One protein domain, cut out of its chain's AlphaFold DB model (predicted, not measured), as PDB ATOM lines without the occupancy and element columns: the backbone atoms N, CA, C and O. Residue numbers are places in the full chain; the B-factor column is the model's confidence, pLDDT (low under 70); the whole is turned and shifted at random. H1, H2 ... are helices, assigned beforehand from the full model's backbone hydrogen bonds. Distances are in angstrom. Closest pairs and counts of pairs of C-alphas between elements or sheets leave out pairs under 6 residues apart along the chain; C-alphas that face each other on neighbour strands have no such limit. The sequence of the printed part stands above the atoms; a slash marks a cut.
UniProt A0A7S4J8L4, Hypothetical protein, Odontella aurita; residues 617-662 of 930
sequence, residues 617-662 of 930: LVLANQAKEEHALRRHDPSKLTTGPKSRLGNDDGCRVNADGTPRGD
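AT A GLANCE: This is residues 617 to 662 of the 930 residues of the protein "Hypothetical protein" of Odontella aurita (UniProt A0A7S4J8L4). There is little regular structure here: one helix, H1, forms one side, the four-residue H2 sits near its last end, and the long unnamed stretch of residues 638 to 662 winds through wide loops. The printed part has 46 residues, with two named helices, H1 then H2, and no named strand; the class is all helix, though the helices hold only 18 residues. It is compact, with a radius of gyration of the C-alphas of 10.0 A, and rounded, spanning 27 by 23 by 20 A.

IN THESE COORDINATES: Find C-alpha 617 at (-16.556, -23.818, -28.690); from there H1, residues 617 to 630, runs 19.8 A to C-alpha 630 at (-10.395, -41.015, -36.261). After a tight link of 3 residues, look for H2, residues 634 to 637, ending at (-11.576, -36.476, -24.665).

HOW THE PARTS SIT: H1 touches H2 with residues 624 to 628 alone; their closest C-alphas, Ala 628 and Pro 634, are 5.6 A apart. In H1 every O i to N i+4 pair is within hydrogen-bond range; H2 is too short for such a pair.

THE WHOLE: The C-alphas farthest apart, of Arg 630 and Leu 645, are 27.0 A apart. The printed part has no cut. Confidence is under 70 at residues 637 to 651 and 661 to 662.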
ATOM      1  N   LEU A 617     -16.921 -22.756 -29.631       87.00
ATOM      2  CA  LEU A 617     -16.556 -23.818 -28.690       87.00
ATOM      3  C   LEU A 617     -17.298 -25.130 -28.992       87.00
ATOM      4  O   LEU A 617     -16.681 -26.191 -28.932       87.00
ATOM      5  N   VAL A 618     -18.580 -25.062 -29.380       86.75
ATOM      6  CA  VAL A 618     -19.361 -26.234 -29.832       86.75
ATOM      7  C   VAL A 618     -18.662 -26.913 -31.011       86.75
ATOM      8  O   VAL A 618     -18.415 -28.116 -30.978       86.75
ATOM      9  N   LEU A 619     -18.276 -26.141 -32.029       85.12
ATOM     10  CA  LEU A 619     -17.595 -26.676 -33.210       85.12
ATOM     11  C   LEU A 619     -16.204 -27.234 -32.881       85.12
ATOM     12  O   LEU A 619     -15.804 -28.270 -33.408       85.12
ATOM     13  N   ALA A 620     -15.473 -26.588 -31.970       84.31
ATOM     14  CA  ALA A 620     -14.182 -27.080 -31.497       84.31
ATOM     15  C   ALA A 620     -14.315 -28.402 -30.719       84.31
ATOM     16  O   ALA A 620     -13.477 -29.292 -30.874       84.31
ATOM     17  N   ASN A 621     -15.374 -28.554 -29.915       84.44
ATOM     18  CA  ASN A 621     -15.694 -29.801 -29.220       84.44
ATOM     19  C   ASN A 621     -16.010 -30.923 -30.213       84.44
ATOM     20  O   ASN A 621     -15.433 -32.004 -30.096       84.44
ATOM     21  N   GLN A 622     -16.835 -30.651 -31.226       83.56
ATOM     22  CA  GLN A 622     -17.140 -31.608 -32.295       83.56
ATOM     23  C   GLN A 622     -15.875 -32.038 -33.048       83.56
ATOM     24  O   GLN A 622     -15.611 -33.230 -33.197       83.56
ATOM     25  N   ALA A 623     -15.019 -31.088 -33.437       79.69
ATOM     26  CA  ALA A 623     -13.757 -31.393 -34.109       79.69
ATOM     27  C   ALA A 623     -12.809 -32.236 -33.233       79.69
ATOM     28  O   ALA A 623     -12.137 -33.147 -33.726       79.69
ATOM     29  N   LYS A 624     -12.758 -31.958 -31.922       80.88
ATOM     30  CA  LYS A 624     -11.985 -32.742 -30.945       80.88
ATOM     31  C   LYS A 624     -12.508 -34.177 -30.840       80.88
ATOM     32  O   LYS A 624     -11.704 -35.109 -30.806       80.88
ATOM     33  N   GLU A 625     -13.827 -34.360 -30.813       81.12
ATOM     34  CA  GLU A 625     -14.469 -35.679 -30.795       81.12
ATOM     35  C   GLU A 625     -14.194 -36.473 -32.069       81.12
ATOM     36  O   GLU A 625     -13.745 -37.618 -31.994       81.12
ATOM     37  N   GLU A 626     -14.364 -35.855 -33.238       78.38
ATOM     38  CA  GLU A 626     -14.042 -36.486 -34.517       78.38
ATOM     39  C   GLU A 626     -12.566 -36.891 -34.600       78.38
ATOM     40  O   GLU A 626     -12.240 -37.966 -35.105       78.38
ATOM     41  N   HIS A 627     -11.651 -36.062 -34.085       77.25
ATOM     42  CA  HIS A 627     -10.221 -36.384 -34.062       77.25
ATOM     43  C   HIS A 627      -9.903 -37.580 -33.169       77.25
ATOM     44  O   HIS A 627      -9.105 -38.437 -33.557       77.25
ATOM     45  N   ALA A 628     -10.527 -37.645 -31.991       78.00
ATOM     46  CA  ALA A 628     -10.386 -38.766 -31.068       78.00
ATOM     47  C   ALA A 628     -10.901 -40.068 -31.701       78.00
ATOM     48  O   ALA A 628     -10.211 -41.086 -31.647       78.00
ATOM     49  N   LEU A 629     -12.055 -40.011 -32.377       79.12
ATOM     50  CA  LEU A 629     -12.638 -41.141 -33.104       79.12
ATOM     51  C   LEU A 629     -11.739 -41.607 -34.256       79.12
ATOM     52  O   LEU A 629     -11.412 -42.788 -34.328       79.12
ATOM     53  N   ARG A 630     -11.267 -40.689 -35.113       77.75
ATOM     54  CA  ARG A 630     -10.395 -41.015 -36.261       77.75
ATOM     55  C   ARG A 630      -9.051 -41.617 -35.850       77.75
ATOM     56  O   ARG A 630      -8.440 -42.323 -36.645       77.75
ATOM     57  N   ARG A 631      -8.561 -41.315 -34.643       79.81
ATOM     58  CA  ARG A 631      -7.300 -41.861 -34.112       79.81
ATOM     59  C   ARG A 631      -7.482 -43.035 -33.150       79.81
ATOM     60  O   ARG A 631      -6.476 -43.525 -32.652       79.81
ATOM     61  N   HIS A 632      -8.720 -43.467 -32.891       80.69
ATOM     62  CA  HIS A 632      -9.045 -44.481 -31.883       80.69
ATOM     63  C   HIS A 632      -8.423 -44.189 -30.500       80.69
ATOM     64  O   HIS A 632      -8.016 -45.100 -29.787       80.69
ATOM     65  N   ASP A 633      -8.343 -42.909 -30.121       77.56
ATOM     66  CA  ASP A 633      -7.667 -42.454 -28.900       77.56
ATOM     67  C   ASP A 633      -8.640 -41.666 -28.000       77.56
ATOM     68  O   ASP A 633      -8.729 -40.434 -28.096       77.56
ATOM     69  N   PRO A 634      -9.399 -42.356 -27.125       75.31
ATOM     70  CA  PRO A 634     -10.387 -41.723 -26.256       75.31
ATOM     71  C   PRO A 634      -9.754 -40.862 -25.156       75.31
ATOM     72  O   PRO A 634     -10.439 -39.993 -24.614       75.31
ATOM     73  N   SER A 635      -8.456 -41.030 -24.859       72.50
ATOM     74  CA  SER A 635      -7.744 -40.228 -23.849       72.50
ATOM     75  C   SER A 635      -7.742 -38.733 -24.189       72.50
ATOM     76  O   SER A 635      -7.726 -37.869 -23.313       72.50
ATOM     77  N   LYS A 636      -7.882 -38.398 -25.474       72.56
ATOM     78  CA  LYS A 636      -7.985 -37.012 -25.934       72.56
ATOM     79  C   LYS A 636      -9.245 -36.304 -25.465       72.56
ATOM     80  O   LYS A 636      -9.240 -35.079 -25.383       72.56
ATOM     81  N   LEU A 637     -10.312 -37.040 -25.151       69.94
ATOM     82  CA  LEU A 637     -11.576 -36.476 -24.665       69.94
ATOM     83  C   LEU A 637     -11.486 -36.011 -23.205       69.94
ATOM     84  O   LEU A 637     -12.265 -35.151 -22.789       69.94
ATOM     85  N   THR A 638     -10.524 -36.540 -22.450       65.31
ATOM     86  CA  THR A 638     -10.279 -36.203 -21.041       65.31
ATOM     87  C   THR A 638      -9.116 -35.224 -20.865       65.31
ATOM     88  O   THR A 638      -9.025 -34.565 -19.837       65.31
ATOM     89  N   THR A 639      -8.252 -35.047 -21.872       62.31
ATOM     90  CA  THR A 639      -7.147 -34.074 -21.820       62.31
ATOM     91  C   THR A 639      -7.533 -32.714 -22.418       62.31
ATOM     92  O   THR A 639      -8.031 -32.636 -23.547       62.31
ATOM     93  N   GLY A 640      -7.294 -31.629 -21.674       60.28
ATOM     94  CA  GLY A 640      -7.363 -30.241 -22.155       60.28
ATOM     95  C   GLY A 640      -5.985 -29.682 -22.552       60.28
ATOM     96  O   GLY A 640      -4.987 -30.406 -22.494       60.28
ATOM     97  N   PRO A 641      -5.889 -28.398 -22.948       59.34
ATOM     98  CA  PRO A 641      -4.603 -27.728 -23.135       59.34
ATOM     99  C   PRO A 641      -3.742 -27.851 -21.868       59.34
ATOM    100  O   PRO A 641      -4.223 -27.575 -20.770       59.34
ATOM    101  N   LYS A 642      -2.460 -28.221 -22.011       52.72
ATOM    102  CA  LYS A 642      -1.521 -28.486 -20.894       52.72
ATOM    103  C   LYS A 642      -1.269 -27.292 -19.948       52.72
ATOM    104  O   LYS A 642      -0.503 -27.420 -19.002       52.72
ATOM    105  N   SER A 643      -1.872 -26.130 -20.204       47.12
ATOM    106  CA  SER A 643      -1.690 -24.889 -19.447       47.12
ATOM    107  C   SER A 643      -2.651 -24.707 -18.263       47.12
ATOM    108  O   SER A 643      -2.521 -23.722 -17.540       47.12
ATOM    109  N   ARG A 644      -3.608 -25.618 -18.030       46.41
ATOM    110  CA  ARG A 644      -4.520 -25.572 -16.870       46.41
ATOM    111  C   ARG A 644      -4.328 -26.813 -15.999       46.41
ATOM    112  O   ARG A 644      -4.300 -27.921 -16.524       46.41
ATOM    113  N   LEU A 645      -4.153 -26.596 -14.689       42.66
ATOM    114  CA  LEU A 645      -3.972 -27.625 -13.655       42.66
ATOM    115  C   LEU A 645      -4.945 -28.790 -13.894       42.66
ATOM    116  O   LEU A 645      -6.157 -28.586 -13.913       42.66
ATOM    117  N   GLY A 646      -4.395 -29.981 -14.139       42.56
ATOM    118  CA  GLY A 646      -5.171 -31.175 -14.443       42.56
ATOM    119  C   GLY A 646      -6.076 -31.548 -13.274       42.56
ATOM    120  O   GLY A 646      -5.590 -31.863 -12.192       42.56
ATOM    121  N   ASN A 647      -7.388 -31.527 -13.500       45.00
ATOM    122  CA  ASN A 647      -8.296 -32.342 -12.707       45.00
ATOM    123  C   ASN A 647      -8.228 -33.760 -13.285       45.00
ATOM    124  O   ASN A 647      -8.837 -34.035 -14.316       45.00
ATOM    125  N   ASP A 648      -7.490 -34.641 -12.613       47.91
ATOM    126  CA  ASP A 648      -7.354 -36.079 -12.911       47.91
ATOM    127  C   ASP A 648      -8.636 -36.895 -12.619       47.91
ATOM    128  O   ASP A 648      -8.603 -38.118 -12.521       47.91
ATOM    129  N   ASP A 649      -9.800 -36.250 -12.516       52.97
ATOM    130  CA  ASP A 649     -11.062 -36.902 -12.135       52.97
ATOM    131  C   ASP A 649     -11.687 -37.752 -13.269       52.97
ATOM    132  O   ASP A 649     -12.811 -38.227 -13.142       52.97
ATOM    133  N   GLY A 650     -11.003 -37.940 -14.406       59.16
ATOM    134  CA  GLY A 650     -11.500 -38.745 -15.535       59.16
ATOM    135  C   GLY A 650     -12.718 -38.158 -16.270       59.16
ATOM    136  O   GLY A 650     -13.247 -38.785 -17.189       59.16
ATOM    137  N   CYS A 651     -13.164 -36.954 -15.903       63.38
ATOM    138  CA  CYS A 651     -14.305 -36.278 -16.516       63.38
ATOM    139  C   CYS A 651     -13.985 -35.775 -17.933       63.38
ATOM    140  O   CYS A 651     -12.885 -35.293 -18.214       63.38
ATOM    141  N   ARG A 652     -14.976 -35.829 -18.834       72.56
ATOM    142  CA  ARG A 652     -14.869 -35.217 -20.169       72.56
ATOM    143  C   ARG A 652     -14.637 -33.711 -20.038       72.56
ATOM    144  O   ARG A 652     -15.293 -33.042 -19.239       72.56
ATOM    145  N   VAL A 653     -13.748 -33.175 -20.873       79.62
ATOM    146  CA  VAL A 653     -13.448 -31.737 -20.912       79.62
ATOM    147  C   VAL A 653     -13.676 -31.158 -22.301       79.62
ATOM    148  O   VAL A 653     -13.364 -31.781 -23.323       79.62
ATOM    149  N   ASN A 654     -14.181 -29.929 -22.324       81.56
ATOM    150  CA  ASN A 654     -14.289 -29.106 -23.521       81.56
ATOM    151  C   ASN A 654     -12.904 -28.869 -24.160       81.56
ATOM    152  O   ASN A 654     -11.848 -29.137 -23.573       81.56
ATOM    153  N   ALA A 655     -12.885 -28.359 -25.388       80.31
ATOM    154  CA  ALA A 655     -11.668 -28.024 -26.124       80.31
ATOM    155  C   ALA A 655     -10.823 -26.950 -25.412       80.31
ATOM    156  O   ALA A 655      -9.599 -26.953 -25.529       80.31
ATOM    157  N   ASP A 656     -11.454 -26.091 -24.611       78.44
ATOM    158  CA  ASP A 656     -10.805 -25.073 -23.774       78.44
ATOM    159  C   ASP A 656     -10.361 -25.589 -22.384       78.44
ATOM    160  O   ASP A 656      -9.836 -24.830 -21.560       78.44
ATOM    161  N   GLY A 657     -10.573 -26.881 -22.112       73.56
ATOM    162  CA  GLY A 657     -10.220 -27.548 -20.860       73.56
ATOM    163  C   GLY A 657     -11.235 -27.389 -19.724       73.56
ATOM    164  O   GLY A 657     -10.944 -27.820 -18.612       73.56
ATOM    165  N   THR A 658     -12.404 -26.784 -19.956       78.62
ATOM    166  CA  THR A 658     -13.457 -26.705 -18.927       78.62
ATOM    167  C   THR A 658     -14.201 -28.044 -18.756       78.62
ATOM    168  O   THR A 658     -14.330 -28.789 -19.731       78.62
ATOM    169  N   PRO A 659     -14.688 -28.391 -17.543       73.00
ATOM    170  CA  PRO A 659     -15.448 -29.624 -17.317       73.00
ATOM    171  C   PRO A 659     -16.743 -29.655 -18.132       73.00
ATOM    172  O   PRO A 659     -17.445 -28.646 -18.226       73.00
ATOM    173  N   ARG A 660     -17.091 -30.821 -18.682       73.25
ATOM    174  CA  ARG A 660     -18.297 -31.024 -19.493       73.25
ATOM    175  C   ARG A 660     -19.312 -31.861 -18.711       73.25
ATOM    176  O   ARG A 660     -19.021 -32.999 -18.363       73.25
ATOM    177  N   GLY A 661     -20.468 -31.273 -18.394       68.00
ATOM    178  CA  GLY A 661     -21.547 -31.942 -17.651       68.00
ATOM    179  C   GLY A 661     -22.443 -32.827 -18.525       68.00
ATOM    180  O   GLY A 661     -22.394 -32.751 -19.754       68.00
ATOM    181  N   ASP A 662     -23.311 -33.615 -17.889       61.47
ATOM    182  CA  ASP A 662     -24.099 -34.673 -18.545       61.47
ATOM    183  C   ASP A 662     -25.087 -34.153 -19.610       61.47
ATOM    184  O   ASP A 662     -25.263 -34.772 -20.656       61.47
TER     185      ASP A 662